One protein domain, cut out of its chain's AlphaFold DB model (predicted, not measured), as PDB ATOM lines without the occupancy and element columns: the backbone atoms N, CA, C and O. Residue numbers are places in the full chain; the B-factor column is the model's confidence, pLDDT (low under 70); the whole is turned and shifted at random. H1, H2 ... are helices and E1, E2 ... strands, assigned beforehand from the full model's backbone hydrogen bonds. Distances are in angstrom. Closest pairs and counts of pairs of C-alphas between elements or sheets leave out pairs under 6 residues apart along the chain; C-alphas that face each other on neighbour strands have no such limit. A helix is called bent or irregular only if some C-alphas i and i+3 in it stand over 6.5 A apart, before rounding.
ATOM      1  N   ILE A   4       1.154 -30.614 -13.697       81.29
ATOM      2  CA  ILE A   4       2.593 -30.617 -13.405       81.29
ATOM      3  C   ILE A   4       2.841 -30.342 -11.923       81.29
ATOM      4  O   ILE A   4       3.611 -31.065 -11.290       81.29
ATOM      5  N   LEU A   5       2.158 -29.340 -11.362       84.98
ATOM      6  CA  LEU A   5       2.277 -28.988  -9.951       84.98
ATOM      7  C   LEU A   5       1.799 -30.157  -9.087       84.98
ATOM      8  O   LEU A   5       2.558 -30.631  -8.255       84.98
ATOM      9  N   GLN A   6       0.609 -30.708  -9.361       83.30
ATOM     10  CA  GLN A   6       0.077 -31.857  -8.615       83.30
ATOM     11  C   GLN A   6       1.046 -33.042  -8.604       83.30
ATOM     12  O   GLN A   6       1.366 -33.568  -7.540       83.30
ATOM     13  N   THR A   7       1.545 -33.441  -9.774       83.45
ATOM     14  CA  THR A   7       2.424 -34.610  -9.891       83.45
ATOM     15  C   THR A   7       3.786 -34.374  -9.244       83.45
ATOM     16  O   THR A   7       4.331 -35.272  -8.601       83.45
ATOM     17  N   THR A   8       4.331 -33.164  -9.370       87.64
ATOM     18  CA  THR A   8       5.590 -32.783  -8.714       87.64
ATOM     19  C   THR A   8       5.430 -32.769  -7.200       87.64
ATOM     20  O   THR A   8       6.278 -33.300  -6.489       87.64
ATOM     21  N   THR A   9       4.311 -32.250  -6.696       87.26
ATOM     22  CA  THR A   9       4.014 -32.248  -5.264       87.26
ATOM     23  C   THR A   9       3.809 -33.660  -4.720       87.26
ATOM     24  O   THR A   9       4.324 -33.967  -3.650       87.26
ATOM     25  N   VAL A  10       3.123 -34.548  -5.452       88.33
ATOM     26  CA  VAL A  10       2.997 -35.962  -5.054       88.33
ATOM     27  C   VAL A  10       4.364 -36.632  -5.016       88.33
ATOM     28  O   VAL A  10       4.660 -37.314  -4.046       88.33
ATOM     29  N   ARG A  11       5.232 -36.388  -6.004       87.42
ATOM     30  CA  ARG A  11       6.617 -36.881  -5.968       87.42
ATOM     31  C   ARG A  11       7.377 -36.372  -4.748       87.42
ATOM     32  O   ARG A  11       7.973 -37.180  -4.049       87.42
ATOM     33  N   GLY A  12       7.311 -35.071  -4.467       89.72
ATOM     34  CA  GLY A  12       7.931 -34.479  -3.280       89.72
ATOM     35  C   GLY A  12       7.411 -35.102  -1.982       89.72
ATOM     36  O   GLY A  12       8.200 -35.433  -1.097       89.72
ATOM     37  N   LEU A  13       6.101 -35.354  -1.899       89.40
ATOM     38  CA  LEU A  13       5.492 -36.075  -0.785       89.40
ATOM     39  C   LEU A  13       6.028 -37.508  -0.689       89.40
ATOM     40  O   LEU A  13       6.476 -37.900   0.379       89.40
ATOM     41  N   THR A  14       6.018 -38.285  -1.776       89.33
ATOM     42  CA  THR A  14       6.513 -39.671  -1.775       89.33
ATOM     43  C   THR A  14       7.985 -39.733  -1.361       89.33
ATOM     44  O   THR A  14       8.360 -40.602  -0.574       89.33
ATOM     45  N   THR A  15       8.818 -38.799  -1.830       90.34
ATOM     46  CA  THR A  15      10.219 -38.675  -1.405       90.34
ATOM     47  C   THR A  15      10.319 -38.359   0.084       90.34
ATOM     48  O   THR A  15      11.077 -39.018   0.788       90.34
ATOM     49  N   SER A  16       9.515 -37.420   0.584       90.48
ATOM     50  CA  SER A  16       9.492 -37.059   2.008       90.48
ATOM     51  C   SER A  16       9.036 -38.224   2.890       90.48
ATOM     52  O   SER A  16       9.638 -38.477   3.926       90.48
ATOM     53  N   LEU A  17       8.021 -38.981   2.460       89.06
ATOM     54  CA  LEU A  17       7.556 -40.197   3.137       89.06
ATOM     55  C   LEU A  17       8.638 -41.282   3.148       89.06
ATOM     56  O   LEU A  17       8.851 -41.944   4.159       89.06
ATOM     57  N   THR A  18       9.346 -41.443   2.030       88.31
ATOM     58  CA  THR A  18      10.442 -42.410   1.889       88.31
ATOM     59  C   THR A  18      11.607 -42.050   2.811       88.31
ATOM     60  O   THR A  18      12.075 -42.894   3.559       88.31
ATOM     61  N   LEU A  19      12.051 -40.794   2.821       89.01
ATOM     62  CA  LEU A  19      13.121 -40.359   3.723       89.01
ATOM     63  C   LEU A  19      12.681 -40.415   5.190       89.01
ATOM     64  O   LEU A  19      13.435 -40.880   6.035       89.01
ATOM     65  N   GLY A  20      11.448 -39.998   5.484       86.01
ATOM     66  CA  GLY A  20      10.888 -40.053   6.831       86.01
ATOM     67  C   GLY A  20      10.823 -41.477   7.380       86.01
ATOM     68  O   GLY A  20      11.226 -41.695   8.514       86.01
ATOM     69  N   SER A  21      10.386 -42.450   6.574       84.76
ATOM     70  CA  SER A  21      10.374 -43.865   6.981       84.76
ATOM     71  C   SER A  21      11.781 -44.396   7.246       84.76
ATOM     72  O   SER A  21      11.999 -44.986   8.298       84.76
ATOM     73  N   VAL A  22      12.752 -44.098   6.375       85.77
ATOM     74  CA  VAL A  22      14.162 -44.471   6.599       85.77
ATOM     75  C   VAL A  22      14.681 -43.901   7.918       85.77
ATOM     76  O   VAL A  22      15.292 -44.627   8.694       85.77
ATOM     77  N   VAL A  23      14.437 -42.616   8.189       85.83
ATOM     78  CA  VAL A  23      14.892 -41.957   9.423       85.83
ATOM     79  C   VAL A  23      14.231 -42.585  10.647       85.83
ATOM     80  O   VAL A  23      14.927 -42.965  11.583       85.83
ATOM     81  N   LEU A  24      12.904 -42.730  10.643       82.67
ATOM     82  CA  LEU A  24      12.165 -43.294  11.773       82.67
ATOM     83  C   LEU A  24      12.619 -44.712  12.108       82.67
ATOM     84  O   LEU A  24      12.776 -45.039  13.281       82.67
ATOM     85  N   GLU A  25      12.850 -45.540  11.097       81.40
ATOM     86  CA  GLU A  25      13.299 -46.913  11.303       81.40
ATOM     87  C   GLU A  25      14.783 -46.983  11.678       81.40
ATOM     88  O   GLU A  25      15.143 -47.764  12.548       81.40
ATOM     89  N   SER A  26      15.635 -46.099  11.145       84.23
ATOM     90  CA  SER A  26      17.051 -46.019  11.552       84.23
ATOM     91  C   SER A  26      17.225 -45.683  13.037       84.23
ATOM     92  O   SER A  26      18.215 -46.082  13.645       84.23
ATOM     93  N   PHE A  27      16.274 -44.954  13.627       84.52
ATOM     94  CA  PHE A  27      16.261 -44.627  15.055       84.52
ATOM     95  C   PHE A  27      15.353 -45.546  15.891       84.52
ATOM     96  O   PHE A  27      15.141 -45.258  17.067       84.52
ATOM     97  N   ASN A  28      14.790 -46.622  15.319       76.67
ATOM     98  CA  ASN A  28      13.779 -47.481  15.962       76.67
ATOM     99  C   ASN A  28      12.587 -46.701  16.562       76.67
ATOM    100  O   ASN A  28      11.927 -47.148  17.498       76.67
ATOM    101  N   LEU A  29      12.277 -45.524  16.013       74.09
ATOM    102  CA  LEU A  29      11.159 -44.681  16.444       74.09
ATOM    103  C   LEU A  29       9.843 -45.065  15.767       74.09
ATOM    104  O   LEU A  29       8.785 -44.603  16.188       74.09
ATOM    105  N   ALA A  30       9.896 -45.898  14.724       66.15
ATOM    106  CA  ALA A  30       8.703 -46.370  14.031       66.15
ATOM    107  C   ALA A  30       7.736 -47.089  14.990       66.15
ATOM    108  O   ALA A  30       6.552 -46.767  15.001       66.15
ATOM    109  N   GLU A  31       8.243 -47.978  15.854       62.33
ATOM    110  CA  GLU A  31       7.417 -48.685  16.847       62.33
ATOM    111  C   GLU A  31       6.883 -47.753  17.942       62.33
ATOM    112  O   GLU A  31       5.742 -47.893  18.375       62.33
ATOM    113  N   VAL A  32       7.678 -46.761  18.353       60.24
ATOM    114  CA  VAL A  32       7.297 -45.799  19.400       60.24
ATOM    115  C   VAL A  32       6.173 -44.870  18.935       60.24
ATOM    116  O   VAL A  32       5.339 -44.454  19.735       60.24
ATOM    117  N   LEU A  33       6.127 -44.536  17.644       62.18
ATOM    118  CA  LEU A  33       5.077 -43.684  17.082       62.18
ATOM    119  C   LEU A  33       3.783 -44.442  16.765       62.18
ATOM    120  O   LEU A  33       2.736 -43.811  16.641       62.18
ATOM    121  N   ASP A  34       3.830 -45.771  16.668       57.26
ATOM    122  CA  ASP A  34       2.665 -46.627  16.416       57.26
ATOM    123  C   ASP A  34       1.969 -47.100  17.705       57.26
ATOM    124  O   ASP A  34       1.395 -48.192  17.778       57.26
ATOM    125  N   LEU A  35       1.967 -46.249  18.732       53.31
ATOM    126  CA  LEU A  35       1.158 -46.455  19.927       53.31
ATOM    127  C   LEU A  35      -0.333 -46.447  19.547       53.31
ATOM    128  O   LEU A  35      -0.930 -45.414  19.239       53.31
ATOM    129  N   ASN A  36      -0.940 -47.635  19.562       57.19
ATOM    130  CA  ASN A  36      -2.377 -47.818  19.385       57.19
ATOM    131  C   ASN A  36      -3.101 -47.392  20.664       57.19
ATOM    132  O   ASN A  36      -3.316 -48.195  21.566       57.19
ATOM    133  N   SER A  50      -7.623 -65.062   1.659       88.60
ATOM    134  CA  SER A  50      -6.722 -64.049   1.135       88.60
ATOM    135  C   SER A  50      -6.170 -64.451  -0.230       88.60
ATOM    136  O   SER A  50      -5.579 -65.514  -0.388       88.60
ATOM    137  N   ILE A  51      -6.309 -63.559  -1.205       92.67
ATOM    138  CA  ILE A  51      -5.584 -63.610  -2.475       92.67
ATOM    139  C   ILE A  51      -4.407 -62.636  -2.428       92.67
ATOM    140  O   ILE A  51      -4.471 -61.605  -1.755       92.67
ATOM    141  N   VAL A  52      -3.331 -62.957  -3.142       93.29
ATOM    142  CA  VAL A  52      -2.118 -62.133  -3.188       93.29
ATOM    143  C   VAL A  52      -1.929 -61.489  -4.556       93.29
ATOM    144  O   VAL A  52      -2.113 -62.122  -5.599       93.29
ATOM    145  N   PHE A  53      -1.497 -60.232  -4.530       96.30
ATOM    146  CA  PHE A  53      -1.034 -59.493  -5.692       96.30
ATOM    147  C   PHE A  53       0.356 -58.907  -5.452       96.30
ATOM    148  O   PHE A  53       0.659 -58.417  -4.367       96.30
ATOM    149  N   PHE A  54       1.179 -58.879  -6.495       95.71
ATOM    150  CA  PHE A  54       2.476 -58.212  -6.495       95.71
ATOM    151  C   PHE A  54       2.436 -56.998  -7.417       95.71
ATOM    152  O   PHE A  54       2.333 -57.134  -8.635       95.71
ATOM    153  N   VAL A  55       2.532 -55.805  -6.837       96.62
ATOM    154  CA  VAL A  55       2.507 -54.524  -7.545       96.62
ATOM    155  C   VAL A  55       3.941 -54.070  -7.787       96.62
ATOM    156  O   VAL A  55       4.661 -53.731  -6.848       96.62
ATOM    157  N   ARG A  56       4.368 -54.069  -9.052       95.09
ATOM    158  CA  ARG A  56       5.757 -53.823  -9.459       95.09
ATOM    159  C   ARG A  56       5.864 -52.784 -10.551       95.09
ATOM    160  O   ARG A  56       5.212 -52.867 -11.589       95.09
ATOM    161  N   GLN A  57       6.765 -51.837 -10.358       93.90
ATOM    162  CA  GLN A  57       7.120 -50.873 -11.390       93.90
ATOM    163  C   GLN A  57       7.742 -51.558 -12.616       93.90
ATOM    164  O   GLN A  57       8.596 -52.439 -12.482       93.90
ATOM    165  N   ASP A  58       7.333 -51.144 -13.818       92.81
ATOM    166  CA  ASP A  58       7.896 -51.698 -15.046       92.81
ATOM    167  C   ASP A  58       9.364 -51.285 -15.227       92.81
ATOM    168  O   ASP A  58       9.773 -50.177 -14.879       92.81
ATOM    169  N   ARG A  59      10.184 -52.181 -15.789       89.54
ATOM    170  CA  ARG A  59      11.618 -51.911 -15.980       89.54
ATOM    171  C   ARG A  59      11.882 -50.906 -17.097       89.54
ATOM    172  O   ARG A  59      12.811 -50.113 -16.953       89.54
ATOM    173  N   LYS A  60      11.104 -50.959 -18.187       90.67
ATOM    174  CA  LYS A  60      11.288 -50.098 -19.365       90.67
ATOM    175  C   LYS A  60      10.691 -48.720 -19.118       90.67
ATOM    176  O   LYS A  60      11.350 -47.721 -19.379       90.67
ATOM    177  N   ASP A  61       9.483 -48.672 -18.556       89.87
ATOM    178  CA  ASP A  61       8.793 -47.416 -18.269       89.87
ATOM    179  C   ASP A  61       8.407 -47.270 -16.798       89.87
ATOM    180  O   ASP A  61       7.241 -47.331 -16.400       89.87
ATOM    181  N   LYS A  62       9.430 -47.018 -15.981       87.95
ATOM    182  CA  LYS A  62       9.284 -46.860 -14.533       87.95
ATOM    183  C   LYS A  62       8.286 -45.767 -14.163       87.95
ATOM    184  O   LYS A  62       7.573 -45.865 -13.170       87.95
ATOM    185  N   ASN A  63       8.237 -44.688 -14.937       89.79
ATOM    186  CA  ASN A  63       7.435 -43.538 -14.558       89.79
ATOM    187  C   ASN A  63       5.966 -43.698 -14.926       89.79
ATOM    188  O   ASN A  63       5.144 -43.095 -14.243       89.79
ATOM    189  N   ARG A  64       5.619 -44.434 -15.983       93.75
ATOM    190  CA  ARG A  64       4.241 -44.457 -16.490       93.75
ATOM    191  C   ARG A  64       3.523 -45.778 -16.300       93.75
ATOM    192  O   ARG A  64       2.299 -45.764 -16.379       93.75
ATOM    193  N   THR A  65       4.247 -46.856 -16.015       95.84
ATOM    194  CA  THR A  65       3.676 -48.200 -16.001       95.84
ATOM    195  C   THR A  65       4.052 -48.951 -14.731       95.84
ATOM    196  O   THR A  65       5.225 -49.113 -14.387       95.84
ATOM    197  N   VAL A  66       3.032 -49.463 -14.053       96.82
ATOM    198  CA  VAL A  66       3.151 -50.394 -12.933       96.82
ATOM    199  C   VAL A  66       2.322 -51.627 -13.271       96.82
ATOM    200  O   VAL A  66       1.185 -51.518 -13.715       96.82
ATOM    201  N   LYS A  67       2.898 -52.809 -13.105       96.96
ATOM    202  CA  LYS A  67       2.272 -54.098 -13.400       96.96
ATOM    203  C   LYS A  67       1.833 -54.766 -12.108       96.96
ATOM    204  O   LYS A  67       2.503 -54.627 -11.085       96.96
ATOM    205  N   VAL A  68       0.729 -55.498 -12.167       97.30
ATOM    206  CA  VAL A  68       0.204 -56.274 -11.045       97.30
ATOM    207  C   VAL A  68       0.183 -57.742 -11.439       97.30
ATOM    208  O   VAL A  68      -0.424 -58.103 -12.448       97.30
ATOM    209  N   PHE A  69       0.846 -58.570 -10.640       96.19
ATOM    210  CA  PHE A  69       0.922 -60.015 -10.832       96.19
ATOM    211  C   PHE A  69       0.097 -60.737  -9.769       96.19
ATOM    212  O   PHE A  69       0.027 -60.264  -8.639       96.19
ATOM    213  N   ASN A  70      -0.516 -61.864 -10.115       93.90
ATOM    214  CA  ASN A  70      -1.176 -62.743  -9.147       93.90
ATOM    215  C   ASN A  70      -0.141 -63.598  -8.378       93.90
ATOM    216  O   ASN A  70       1.066 -63.528  -8.633       93.90
ATOM    217  N   GLY A  71      -0.616 -64.442  -7.459       88.27
ATOM    218  CA  GLY A  71       0.225 -65.394  -6.719       88.27
ATOM    219  C   GLY A  71       0.964 -66.428  -7.580       88.27
ATOM    220  O   GLY A  71       1.969 -66.966  -7.126       88.27
ATOM    221  N   ASN A  72       0.518 -66.657  -8.817       89.50
ATOM    222  CA  ASN A  72       1.148 -67.585  -9.761       89.50
ATOM    223  C   ASN A  72       2.233 -66.910 -10.621       89.50
ATOM    224  O   ASN A  72       2.963 -67.588 -11.335       89.50
ATOM    225  N   GLY A  73       2.359 -65.581 -10.547       90.03
ATOM    226  CA  GLY A  73       3.288 -64.802 -11.366       90.03
ATOM    227  C   GLY A  73       2.709 -64.304 -12.693       90.03
ATOM    228  O   GLY A  73       3.430 -63.641 -13.442       90.03
ATOM    229  N   ASP A  74       1.425 -64.536 -12.971       94.85
ATOM    230  CA  ASP A  74       0.763 -64.028 -14.173       94.85
ATOM    231  C   ASP A  74       0.388 -62.558 -14.000       94.85
ATOM    232  O   ASP A  74      -0.125 -62.147 -12.955       94.85
ATOM    233  N   GLN A  75       0.596 -61.756 -15.043       95.65
ATOM    234  CA  GLN A  75       0.123 -60.376 -15.050       95.65
ATOM    235  C   GLN A  75      -1.405 -60.358 -15.171       95.65
ATOM    236  O   GLN A  75      -1.956 -60.840 -16.156       95.65
ATOM    237  N   VAL A  76      -2.072 -59.745 -14.193       96.42
ATOM    238  CA  VAL A  76      -3.542 -59.649 -14.126       96.42
ATOM    239  C   VAL A  76      -4.050 -58.225 -14.326       96.42
ATOM    240  O   VAL A  76      -5.109 -58.029 -14.918       96.42
ATOM    241  N   TYR A  77      -3.275 -57.220 -13.905       97.55
ATOM    242  CA  TYR A  77      -3.619 -55.811 -14.102       97.55
ATOM    243  C   TYR A  77      -2.391 -54.968 -14.465       97.55
ATOM    244  O   TYR A  77      -1.239 -55.365 -14.256       97.55
ATOM    245  N   SER A  78      -2.633 -53.765 -14.976       97.23
ATOM    246  CA  SER A  78      -1.636 -52.696 -15.046       97.23
ATOM    247  C   SER A  78      -2.223 -51.360 -14.598       97.23
ATOM    248  O   SER A  78      -3.383 -51.055 -14.854       97.23
ATOM    249  N   PHE A  79      -1.400 -50.553 -13.934       97.61
ATOM    250  CA  PHE A  79      -1.648 -49.136 -13.720       97.61
ATOM    251  C   PHE A  79      -0.802 -48.337 -14.702       97.61
ATOM    252  O   PHE A  79       0.427 -48.442 -14.714       97.61
ATOM    253  N   GLU A  80      -1.462 -47.528 -15.522       96.87
ATOM    254  CA  GLU A  80      -0.824 -46.781 -16.600       96.87
ATOM    255  C   GLU A  80      -1.250 -45.315 -16.600       96.87
ATOM    256  O   GLU A  80      -2.411 -44.989 -16.365       96.87
ATOM    257  N   ARG A  81      -0.334 -44.411 -16.944       94.72
ATOM    258  CA  ARG A  81      -0.643 -42.991 -17.167       94.72
ATOM    259  C   ARG A  81      -0.040 -42.481 -18.465       94.72
ATOM    260  O   ARG A  81       1.003 -42.950 -18.907       94.72
ATOM    261  N   LEU A  82      -0.677 -41.473 -19.061       91.71
ATOM    262  CA  LEU A  82      -0.271 -40.939 -20.370       91.71
ATOM    263  C   LEU A  82       1.140 -40.337 -20.350       91.71
ATOM    264  O   LEU A  82       1.944 -40.552 -21.259       91.71
ATOM    265  N   SER A  83       1.455 -39.585 -19.297       91.29
ATOM    266  CA  SER A  83       2.740 -38.913 -19.148       91.29
ATOM    267  C   SER A  83       3.197 -38.918 -17.699       91.29
ATOM    268  O   SER A  83       2.410 -39.060 -16.765       91.29
ATOM    269  N   THR A  84       4.495 -38.707 -17.508       87.29
ATOM    270  CA  THR A  84       5.139 -38.626 -16.195       87.29
ATOM    271  C   THR A  84       4.559 -37.538 -15.281       87.29
ATOM    272  O   THR A  84       4.677 -37.649 -14.062       87.29
ATOM    273  N   PHE A  85       3.936 -36.507 -15.855       87.08
ATOM    274  CA  PHE A  85       3.339 -35.370 -15.144       87.08
ATOM    275  C   PHE A  85       1.808 -35.394 -15.152       87.08
ATOM    276  O   PHE A  85       1.173 -34.403 -14.795       87.08
ATOM    277  N   ASN A  86       1.212 -36.509 -15.577       89.93
ATOM    278  CA  ASN A  86      -0.216 -36.716 -15.446       89.93
ATOM    279  C   ASN A  86      -0.513 -37.307 -14.051       89.93
ATOM    280  O   ASN A  86       0.043 -38.365 -13.723       89.93
ATOM    281  N   PRO A  87      -1.358 -36.653 -13.229       91.47
ATOM    282  CA  PRO A  87      -1.795 -37.201 -11.945       91.47
ATOM    283  C   PRO A  87      -2.833 -38.321 -12.109       91.47
ATOM    284  O   PRO A  87      -3.146 -39.014 -11.140       91.47
ATOM    285  N   ILE A  88      -3.381 -38.485 -13.314       94.49
ATOM    286  CA  ILE A  88      -4.393 -39.481 -13.637       94.49
ATOM    287  C   ILE A  88      -3.718 -40.777 -14.083       94.49
ATOM    288  O   ILE A  88      -2.966 -40.804 -15.060       94.49
ATOM    289  N   TRP A  89      -4.039 -41.849 -13.371       96.58
ATOM    290  CA  TRP A  89      -3.690 -43.226 -13.680       96.58
ATOM    291  C   TRP A  89      -4.933 -43.995 -14.112       96.58
ATOM    292  O   TRP A  89      -6.050 -43.665 -13.728       96.58
ATOM    293  N   ARG A  90      -4.735 -45.040 -14.901       97.02
ATOM    294  CA  ARG A  90      -5.773 -45.953 -15.371       97.02
ATOM    295  C   ARG A  90      -5.416 -47.350 -14.912       97.02
ATOM    296  O   ARG A  90      -4.274 -47.759 -15.094       97.02
ATOM    297  N   MET A  91      -6.370 -48.054 -14.326       97.40
ATOM    298  CA  MET A  91      -6.270 -49.470 -14.011       97.40
ATOM    299  C   MET A  91      -6.866 -50.260 -15.171       97.40
ATOM    300  O   MET A  91      -8.035 -50.072 -15.503       97.40
ATOM    301  N   LEU A  92      -6.067 -51.127 -15.784       96.99
ATOM    302  CA  LEU A  92      -6.481 -51.976 -16.895       96.99
ATOM    303  C   LEU A  92      -6.405 -53.446 -16.498       96.99
ATOM    304  O   LEU A  92      -5.480 -53.841 -15.784       96.99
ATOM    305  N   ASN A  93      -7.341 -54.255 -16.991       95.88
ATOM    306  CA  ASN A  93      -7.220 -55.710 -16.913       95.88
ATOM    307  C   ASN A  93      -6.231 -56.250 -17.954       95.88
ATOM    308  O   ASN A  93      -5.906 -55.606 -18.956       95.88
ATOM    309  N   TYR A  94      -5.736 -57.454 -17.707       93.28
ATOM    310  CA  TYR A  94      -4.885 -58.186 -18.629       93.28
ATOM    311  C   TYR A  94      -5.485 -59.580 -18.870       93.28
ATOM    312  O   TYR A  94      -5.940 -60.199 -17.910       93.28
ATOM    313  N   PRO A  95      -5.492 -60.094 -20.115       93.11
ATOM    314  CA  PRO A  95      -4.910 -59.522 -21.335       93.11
ATOM    315  C   PRO A  95      -5.803 -58.526 -22.098       93.11
ATOM    316  O   PRO A  95      -5.320 -57.906 -23.041       93.11
ATOM    317  N   GLN A  96      -7.077 -58.349 -21.731       93.92
ATOM    318  CA  GLN A  96      -8.054 -57.615 -22.554       93.92
ATOM    319  C   GLN A  96      -7.801 -56.099 -22.627       93.92
ATOM    320  O   GLN A  96      -8.292 -55.452 -23.550       93.92
ATOM    321  N   ARG A  97      -7.031 -55.526 -21.691       94.06
ATOM    322  CA  ARG A  97      -6.713 -54.087 -21.616       94.06
ATOM    323  C   ARG A  97      -7.945 -53.177 -21.576       94.06
ATOM    324  O   ARG A  97      -7.901 -52.040 -22.041       94.06
ATOM    325  N   GLN A  98      -9.028 -53.658 -20.988       94.71
ATOM    326  CA  GLN A  98     -10.196 -52.856 -20.655       94.71
ATOM    327  C   GLN A  98      -9.888 -51.998 -19.431       94.71
ATOM    328  O   GLN A  98      -9.321 -52.478 -18.446       94.71
ATOM    329  N   GLU A  99     -10.257 -50.722 -19.500       94.99
ATOM    330  CA  GLU A  99     -10.110 -49.801 -18.379       94.99
ATOM    331  C   GLU A  99     -11.182 -50.096 -17.328       94.99
ATOM    332  O   GLU A  99     -12.374 -49.918 -17.570       94.99
ATOM    333  N   LEU A 100     -10.749 -50.547 -16.154       94.78
ATOM    334  CA  LEU A 100     -11.626 -50.852 -15.027       94.78
ATOM    335  C   LEU A 100     -11.861 -49.621 -14.160       94.78
ATOM    336  O   LEU A 100     -12.959 -49.418 -13.650       94.78
ATOM    337  N   ALA A 101     -10.824 -48.795 -13.991       95.78
ATOM    338  CA  ALA A 101     -10.910 -47.600 -13.172       95.78
ATOM    339  C   ALA A 101      -9.940 -46.496 -13.600       95.78
ATOM    340  O   ALA A 101      -8.826 -46.759 -14.051       95.78
ATOM    341  N   THR A 102     -10.325 -45.249 -13.346       96.09
ATOM    342  CA  THR A 102      -9.456 -44.073 -13.417       96.09
ATOM    343  C   THR A 102      -9.146 -43.576 -12.007       96.09
ATOM    344  O   THR A 102     -10.049 -43.299 -11.222       96.09
ATOM    345  N   LEU A 103      -7.871 -43.410 -11.676       96.04
ATOM    346  CA  LEU A 103      -7.397 -42.980 -10.367       96.04
ATOM    347  C   LEU A 103      -6.749 -41.605 -10.478       96.04
ATOM    348  O   LEU A 103      -5.805 -41.410 -11.241       96.04
ATOM    349  N   LYS A 104      -7.206 -40.655  -9.671       94.74
ATOM    350  CA  LYS A 104      -6.557 -39.359  -9.505       94.74
ATOM    351  C   LYS A 104      -5.663 -39.407  -8.277       94.74
ATOM    352  O   LYS A 104      -6.149 -39.565  -7.159       94.74
ATOM    353  N   ILE A 105      -4.361 -39.237  -8.482       92.49
ATOM    354  CA  ILE A 105      -3.372 -39.193  -7.403       92.49
ATOM    355  C   ILE A 105      -2.873 -37.759  -7.261       92.49
ATOM    356  O   ILE A 105      -1.931 -37.345  -7.935       92.49
ATOM    357  N   GLY A 106      -3.523 -36.990  -6.389       87.81
ATOM    358  CA  GLY A 106      -3.115 -35.636  -6.025       87.81
ATOM    359  C   GLY A 106      -2.762 -35.496  -4.541       87.81
ATOM    360  O   GLY A 106      -3.032 -36.372  -3.715       87.81
ATOM    361  N   LEU A 107      -2.146 -34.360  -4.192       80.82
ATOM    362  CA  LEU A 107      -1.811 -34.036  -2.800       80.82
ATOM    363  C   LEU A 107      -3.066 -33.786  -1.950       80.82
ATOM    364  O   LEU A 107      -3.156 -34.263  -0.821       80.82
ATOM    365  N   ILE A 108      -4.012 -33.014  -2.481       80.39
ATOM    366  CA  ILE A 108      -5.232 -32.607  -1.769       80.39
ATOM    367  C   ILE A 108      -6.385 -33.505  -2.203       80.39
ATOM    368  O   ILE A 108      -7.041 -34.125  -1.373       80.39
ATOM    369  N   ASP A 109      -6.562 -33.613  -3.517       86.50
ATOM    370  CA  ASP A 109      -7.632 -34.376  -4.136       86.50
ATOM    371  C   ASP A 109      -7.126 -35.745  -4.603       86.50
ATOM    372  O   ASP A 109      -6.130 -35.843  -5.329       86.50
ATOM    373  N   ARG A 110      -7.814 -36.794  -4.161       92.61
ATOM    374  CA  ARG A 110      -7.577 -38.187  -4.527       92.61
ATOM    375  C   ARG A 110      -8.925 -38.822  -4.776       92.61
ATOM    376  O   ARG A 110      -9.799 -38.760  -3.915       92.61
ATOM    377  N   SER A 111      -9.074 -39.487  -5.907       94.87
ATOM    378  CA  SER A 111     -10.336 -40.130  -6.236       94.87
ATOM    379  C   SER A 111     -10.132 -41.348  -7.110       94.87
ATOM    380  O   SER A 111      -9.117 -41.471  -7.795       94.87
ATOM    381  N   ILE A 112     -11.122 -42.227  -7.109       94.84
ATOM    382  CA  ILE A 112     -11.205 -43.355  -8.024       94.84
ATOM    383  C   ILE A 112     -12.561 -43.304  -8.709       94.84
ATOM    384  O   ILE A 112     -13.578 -43.122  -8.042       94.84
ATOM    385  N   ASN A 113     -12.557 -43.483 -10.024       94.40
ATOM    386  CA  ASN A 113     -13.748 -43.729 -10.811       94.40
ATOM    387  C   ASN A 113     -13.715 -45.168 -11.308       94.40
ATOM    388  O   ASN A 113     -12.776 -45.491 -12.029       94.40
ATOM    389  N   PHE A 114     -14.677 -46.015 -10.945       92.99
ATOM    390  CA  PHE A 114     -14.787 -47.360 -11.519       92.99
ATOM    391  C   PHE A 114     -15.758 -47.331 -12.693       92.99
ATOM    392  O   PHE A 114     -16.857 -46.799 -12.577       92.99
ATOM    393  N   HIS A 115     -15.354 -47.922 -13.814       91.39
ATOM    394  CA  HIS A 115     -16.143 -47.962 -15.050       91.39
ATOM    395  C   HIS A 115     -16.902 -49.277 -15.214       91.39
ATOM    396  O   HIS A 115     -17.840 -49.362 -15.998       91.39
ATOM    397  N   ASN A 116     -16.495 -50.308 -14.474       85.13
ATOM    398  CA  ASN A 116     -17.079 -51.647 -14.508       85.13
ATOM    399  C   ASN A 116     -18.064 -51.918 -13.356       85.13
ATOM    400  O   ASN A 116     -18.595 -53.023 -13.269       85.13
ATOM    401  N   LYS A 117     -18.302 -50.951 -12.460       84.00
ATOM    402  CA  LYS A 117     -19.154 -51.119 -11.270       84.00
ATOM    403  C   LYS A 117     -20.251 -50.056 -11.245       84.00
ATOM    404  O   LYS A 117     -20.000 -48.945 -10.788       84.00
ATOM    405  N   SER A 118     -21.462 -50.418 -11.683       72.93
ATOM    406  CA  SER A 118     -22.627 -49.515 -11.794       72.93
ATOM    407  C   SER A 118     -22.934 -48.752 -10.509       72.93
ATOM    408  O   SER A 118     -23.268 -47.568 -10.536       72.93
ATOM    409  N   ASP A 119     -22.772 -49.422  -9.374       74.75
ATOM    410  CA  ASP A 119     -23.157 -48.872  -8.079       74.75
ATOM    411  C   ASP A 119     -22.000 -48.073  -7.450       74.75
ATOM    412  O   ASP A 119     -22.151 -47.438  -6.406       74.75
ATOM    413  N   PHE A 120     -20.812 -48.098  -8.063       73.91
ATOM    414  CA  PHE A 120     -19.559 -47.638  -7.467       73.91
ATOM    415  C   PHE A 120     -18.759 -46.713  -8.397       73.91
ATOM    416  O   PHE A 120     -17.538 -46.790  -8.485       73.91
ATOM    417  N   ASN A 121     -19.454 -45.793  -9.072       83.27
ATOM    418  CA  ASN A 121     -18.855 -44.986 -10.139       83.27
ATOM    419  C   ASN A 121     -17.752 -44.026  -9.679       83.27
ATOM    420  O   ASN A 121     -16.770 -43.879 -10.391       83.27
ATOM    421  N   HIS A 122     -17.891 -43.353  -8.529       91.08
ATOM    422  CA  HIS A 122     -16.908 -42.375  -8.038       91.08
ATOM    423  C   HIS A 122     -16.729 -42.468  -6.526       91.08
ATOM    424  O   HIS A 122     -17.715 -42.441  -5.784       91.08
ATOM    425  N   ARG A 123     -15.480 -42.482  -6.053       90.18
ATOM    426  CA  ARG A 123     -15.133 -42.322  -4.638       90.18
ATOM    427  C   ARG A 123     -13.975 -41.371  -4.436       90.18
ATOM    428  O   ARG A 123     -12.904 -41.539  -5.010       90.18
ATOM    429  N   SER A 124     -14.187 -40.415  -3.541       92.90
ATOM    430  CA  SER A 124     -13.136 -39.551  -3.015       92.90
ATOM    431  C   SER A 124     -12.416 -40.246  -1.857       92.90
ATOM    432  O   SER A 124     -13.060 -40.793  -0.960       92.90
ATOM    433  N   ILE A 125     -11.083 -40.211  -1.870       93.36
ATOM    434  CA  ILE A 125     -10.230 -40.706  -0.785       93.36
ATOM    435  C   ILE A 125      -9.754 -39.515   0.035       93.36
ATOM    436  O   ILE A 125      -8.873 -38.746  -0.374       93.36
ATOM    437  N   PHE A 126     -10.304 -39.384   1.233       92.34
ATOM    438  CA  PHE A 126      -9.976 -38.290   2.133       92.34
ATOM    439  C   PHE A 126      -8.876 -38.688   3.118       92.34
ATOM    440  O   PHE A 126      -8.647 -39.863   3.423       92.34
ATOM    441  N   LEU A 178       5.834 -53.790   1.832       91.14
ATOM    442  CA  LEU A 178       6.919 -53.410   0.933       91.14
ATOM    443  C   LEU A 178       7.897 -54.585   0.842       91.14
ATOM    444  O   LEU A 178       8.373 -55.070   1.864       91.14
ATOM    445  N   MET A 179       8.179 -55.041  -0.375       90.40
ATOM    446  CA  MET A 179       9.044 -56.199  -0.621       90.40
ATOM    447  C   MET A 179      10.503 -55.805  -0.827       90.40
ATOM    448  O   MET A 179      11.402 -56.620  -0.641       90.40
ATOM    449  N   ARG A 180      10.750 -54.558  -1.245       87.98
ATOM    450  CA  ARG A 180      12.102 -54.051  -1.447       87.98
ATOM    451  C   ARG A 180      12.191 -52.555  -1.186       87.98
ATOM    452  O   ARG A 180      11.477 -51.772  -1.807       87.98
ATOM    453  N   GLN A 181      13.150 -52.165  -0.357       89.22
ATOM    454  CA  GLN A 181      13.449 -50.763  -0.100       89.22
ATOM    455  C   GLN A 181      13.832 -50.007  -1.387       89.22
ATOM    456  O   GLN A 181      14.496 -50.539  -2.283       89.22
ATOM    457  N   PHE A 182      13.380 -48.759  -1.490       89.07
ATOM    458  CA  PHE A 182      13.582 -47.831  -2.610       89.07
ATOM    459  C   PHE A 182      13.073 -48.306  -3.975       89.07
ATOM    460  O   PHE A 182      13.361 -47.678  -4.998       89.07
ATOM    461  N   LYS A 183      12.290 -49.389  -4.027       90.82
ATOM    462  CA  LYS A 183      11.616 -49.834  -5.247       90.82
ATOM    463  C   LYS A 183      10.124 -49.948  -4.993       90.82
ATOM    464  O   LYS A 183       9.696 -50.408  -3.944       90.82
ATOM    465  N   LEU A 184       9.329 -49.552  -5.984       92.28
ATOM    466  CA  LEU A 184       7.891 -49.794  -5.961       92.28
ATOM    467  C   LEU A 184       7.659 -51.270  -6.309       92.28
ATOM    468  O   LEU A 184       7.515 -51.642  -7.474       92.28
ATOM    469  N   ASP A 185       7.763 -52.093  -5.270       93.12
ATOM    470  CA  ASP A 185       7.612 -53.546  -5.264       93.12
ATOM    471  C   ASP A 185       6.862 -53.897  -3.977       93.12
ATOM    472  O   ASP A 185       7.445 -53.949  -2.892       93.12
ATOM    473  N   PHE A 186       5.543 -54.023  -4.089       94.38
ATOM    474  CA  PHE A 186       4.648 -54.263  -2.965       94.38
ATOM    475  C   PHE A 186       3.929 -55.594  -3.124       94.38
ATOM    476  O   PHE A 186       3.489 -55.951  -4.214       94.38
ATOM    477  N   GLU A 187       3.756 -56.289  -2.013       94.22
ATOM    478  CA  GLU A 187       2.807 -57.381  -1.861       94.22
ATOM    479  C   GLU A 187       1.505 -56.810  -1.289       94.22
ATOM    480  O   GLU A 187       1.526 -56.040  -0.328       94.22
ATOM    481  N   VAL A 188       0.374 -57.175  -1.885       95.29
ATOM    482  CA  VAL A 188      -0.970 -56.790  -1.447       95.29
ATOM    483  C   VAL A 188      -1.768 -58.068  -1.214       95.29
ATOM    484  O   VAL A 188      -2.071 -58.796  -2.154       95.29
ATOM    485  N   LEU A 189      -2.103 -58.335   0.044       94.57
ATOM    486  CA  LEU A 189      -2.998 -59.409   0.459       94.57
ATOM    487  C   LEU A 189      -4.406 -58.845   0.581       94.57
ATOM    488  O   LEU A 189      -4.591 -57.839   1.263       94.57
ATOM    489  N   VAL A 190      -5.389 -59.480  -0.049       95.70
ATOM    490  CA  VAL A 190      -6.785 -59.030  -0.025       95.70
ATOM    491  C   VAL A 190      -7.698 -60.182   0.354       95.70
ATOM    492  O   VAL A 190      -7.655 -61.233  -0.277       95.70
ATOM    493  N   ASP A 191      -8.561 -59.967   1.341       94.24
ATOM    494  CA  ASP A 191      -9.641 -60.889   1.668       94.24
ATOM    495  C   ASP A 191     -10.803 -60.711   0.682       94.24
ATOM    496  O   ASP A 191     -11.680 -59.860   0.861       94.24
ATOM    497  N   ASN A 192     -10.809 -61.548  -0.358       92.93
ATOM    498  CA  ASN A 192     -11.767 -61.482  -1.464       92.93
ATOM    499  C   ASN A 192     -13.226 -61.719  -1.025       92.93
ATOM    500  O   ASN A 192     -14.155 -61.444  -1.778       92.93
ATOM    501  N   LYS A 193     -13.463 -62.241   0.188       92.38
ATOM    502  CA  LYS A 193     -14.827 -62.407   0.716       92.38
ATOM    503  C   LYS A 193     -15.402 -61.110   1.277       92.38
ATOM    504  O   LYS A 193     -16.614 -60.931   1.259       92.38
ATOM    505  N   ASN A 194     -14.548 -60.233   1.802       92.18
ATOM    506  CA  ASN A 194     -14.965 -59.043   2.546       92.18
ATOM    507  C   ASN A 194     -14.790 -57.738   1.763       92.18
ATOM    508  O   ASN A 194     -15.417 -56.729   2.103       92.18
ATOM    509  N   ILE A 195     -13.935 -57.731   0.739       93.17
ATOM    510  CA  ILE A 195     -13.757 -56.582  -0.142       93.17
ATOM    511  C   ILE A 195     -13.433 -57.022  -1.565       93.17
ATOM    512  O   ILE A 195     -12.717 -57.996  -1.791       93.17
ATOM    513  N   ASP A 196     -13.932 -56.247  -2.523       92.76
ATOM    514  CA  ASP A 196     -13.569 -56.396  -3.921       92.76
ATOM    515  C   ASP A 196     -12.053 -56.158  -4.126       92.76
ATOM    516  O   ASP A 196     -11.535 -55.096  -3.736       92.76
ATOM    517  N   PRO A 197     -11.334 -57.102  -4.760       94.19
ATOM    518  CA  PRO A 197      -9.906 -56.990  -5.036       94.19
ATOM    519  C   PRO A 197      -9.507 -55.725  -5.788       94.19
ATOM    520  O   PRO A 197      -8.462 -55.142  -5.501       94.19
ATOM    521  N   GLU A 198     -10.335 -55.269  -6.727       94.63
ATOM    522  CA  GLU A 198     -10.051 -54.095  -7.550       94.63
ATOM    523  C   GLU A 198     -10.123 -52.814  -6.717       94.63
ATOM    524  O   GLU A 198      -9.295 -51.917  -6.878       94.63
ATOM    525  N   ILE A 199     -11.063 -52.747  -5.768       94.20
ATOM    526  CA  ILE A 199     -11.187 -51.626  -4.830       94.20
ATOM    527  C   ILE A 199      -9.977 -51.582  -3.899       94.20
ATOM    528  O   ILE A 199      -9.370 -50.519  -3.712       94.20
ATOM    529  N   ALA A 200      -9.599 -52.730  -3.335       95.60
ATOM    530  CA  ALA A 200      -8.430 -52.833  -2.471       95.60
ATOM    531  C   ALA A 200      -7.148 -52.436  -3.222       95.60
ATOM    532  O   ALA A 200      -6.383 -51.610  -2.726       95.60
ATOM    533  N   LEU A 201      -6.946 -52.942  -4.443       96.55
ATOM    534  CA  LEU A 201      -5.792 -52.609  -5.282       96.55
ATOM    535  C   LEU A 201      -5.749 -51.127  -5.659       96.55
ATOM    536  O   LEU A 201      -4.704 -50.492  -5.515       96.55
ATOM    537  N   ALA A 202      -6.863 -50.555  -6.119       95.91
ATOM    538  CA  ALA A 202      -6.911 -49.163  -6.551       95.91
ATOM    539  C   ALA A 202      -6.639 -48.194  -5.390       95.91
ATOM    540  O   ALA A 202      -5.858 -47.248  -5.514       95.91
ATOM    541  N   THR A 203      -7.243 -48.448  -4.229       95.46
ATOM    542  CA  THR A 203      -7.035 -47.614  -3.037       95.46
ATOM    543  C   THR A 203      -5.635 -47.803  -2.451       95.46
ATOM    544  O   THR A 203      -4.994 -46.810  -2.102       95.46
ATOM    545  N   ALA A 204      -5.106 -49.035  -2.432       96.03
ATOM    546  CA  ALA A 204      -3.722 -49.309  -2.043       96.03
ATOM    547  C   ALA A 204      -2.730 -48.567  -2.942       96.03
ATOM    548  O   ALA A 204      -1.789 -47.952  -2.442       96.03
ATOM    549  N   PHE A 205      -2.954 -48.570  -4.260       96.25
ATOM    550  CA  PHE A 205      -2.089 -47.883  -5.217       96.25
ATOM    551  C   PHE A 205      -1.990 -46.382  -4.917       96.25
ATOM    552  O   PHE A 205      -0.898 -45.822  -4.927       96.25
ATOM    553  N   ILE A 206      -3.096 -45.728  -4.549       94.76
ATOM    554  CA  ILE A 206      -3.082 -44.320  -4.117       94.76
ATOM    555  C   ILE A 206      -2.277 -44.142  -2.818       94.76
ATOM    556  O   ILE A 206      -1.492 -43.192  -2.695       94.76
ATOM    557  N   SER A 207      -2.433 -45.048  -1.852       93.78
ATOM    558  CA  SER A 207      -1.710 -45.011  -0.573       93.78
ATOM    559  C   SER A 207      -0.199 -45.236  -0.724       93.78
ATOM    560  O   SER A 207       0.578 -44.598  -0.010       93.78
ATOM    561  N   MET A 208       0.249 -46.025  -1.709       93.56
ATOM    562  CA  MET A 208       1.680 -46.214  -2.007       93.56
ATOM    563  C   MET A 208       2.397 -44.882  -2.277       93.56
ATOM    564  O   MET A 208       3.504 -44.666  -1.784       93.56
ATOM    565  N   PHE A 209       1.752 -43.950  -2.989       91.15
ATOM    566  CA  PHE A 209       2.338 -42.638  -3.302       91.15
ATOM    567  C   PHE A 209       2.046 -41.559  -2.256       91.15
ATOM    568  O   PHE A 209       2.819 -40.609  -2.129       91.15
ATOM    569  N   THR A 210       0.930 -41.667  -1.530       90.18
ATOM    570  CA  THR A 210       0.416 -40.563  -0.695       90.18
ATOM    571  C   THR A 210       0.443 -40.821   0.810       90.18
ATOM    572  O   THR A 210       0.123 -39.906   1.577       90.18
ATOM    573  N   GLN A 211       0.796 -42.035   1.241       88.60
ATOM    574  CA  GLN A 211       0.801 -42.433   2.650       88.60
ATOM    575  C   GLN A 211       2.048 -43.227   3.057       88.60
ATOM    576  O   GLN A 211       2.582 -42.950   4.125       88.60
ATOM    577  N   TRP A 212       2.528 -44.174   2.241       89.60
ATOM    578  CA  TRP A 212       3.598 -45.095   2.664       89.60
ATOM    579  C   TRP A 212       4.988 -44.756   2.110       89.60
ATOM    580  O   TRP A 212       5.961 -44.804   2.857       89.60
TER     581      TRP A 212
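This is residues 4 to 36, 50 to 126 and 178 to 212 of the 244 residues of an uncharacterized protein of Candida albicans (strain SC5314 / ATCC MYA-2876) (UniProt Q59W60). One strongly twisted sheet of eight strands, curled like part of a barrel, wraps round the helix H3, which fills its hollow. The long helix H1 runs across the last residues of H3, with its middle there, and leads to the short H2, farthest from the core. The printed part has 145 residues with three named helices and eight named strands, in the order H1 H2 E1 E2 E3 E4 E5 E6 E7 E8 H3; the sheet's order is E7 - E6 - E5 - E4 - E3 - E2 - E1 - E8, all antiparallel. The class is mixed, helices and strands; the whole is compact, with a radius of gyration of the C-alphas of 15.6 A and spans of 46 by 37 by 33 A.

E1, residues 50 to 57, is 22.8 A long; E2, 65 to 70, 16.8 A; E3, 75 to 80, 13.7 A; E4, 88 to 93, 16.8 A; E5, 99 to 105, 16.7 A; E6, 110 to 114, 13.6 A; E7, 122 to 124, 6.9 A; E8, 185 to 191, 20.0 A. H3, residues 197 to 212, measures 19.6 A and ends with C-alpha 212 at (3.598, -45.095, 2.664). H1, residues 4 to 26, measures 32.7 A from C-alpha 4 at (2.593, -30.617, -13.405). H2, residues 29 to 33, is 6.2 A long.

E1 to E7 form a meander, each strand the antiparallel neighbour of the one before; for instance N 54 and O 69 of the hairpin E1 and E2 are 2.8 A apart, within hydrogen-bond range. The edge strand E8 is antiparallel to E1 at 158 degrees, with N 53 and O 188 within hydrogen-bond range at 2.8 A. At the other edge, E7 pairs with E6, N 123 and O 112 being 2.8 A apart. The sheet curls round H3; H3 and the sheet are two layers, a helix on one face of a sheet, and the closest C-alphas of E5 and H3, those of Ile 105 and Ile 206, are 6.1 A apart. H3 has a kink of 38 degrees near residue 206 and is only just irregular: C-alphas 209 and 212 are 6.6 A apart. Residues 10 to 18 of H1 touch residues 209 to 212 of H3, about perpendicular at 76 degrees, with the C-alphas of Thr 14 and Phe 209 closest at 5.3 A. H1 is only just not on the sheet, with 4 pairs of C-alphas within 10 A. H2 is close to H1 but not clearly touching: the closest C-alphas, Leu 24 and Ala 30, are 5.2 A apart. Every O i to N i+4 pair is within hydrogen-bond range in H1 and H2, and 10 of 12 in H3.

The two C-alphas farthest apart, Phe 27 and Ser 118, are 47.5 A apart. Residues 37 to 49 and 127 to 177 are not printed, with C-alpha gaps of 24.8 A and 22.7 A. Of the links printed whole, none is long. The mean pLDDT of the printed part is 89.5, and residues 30 to 36 are under 70.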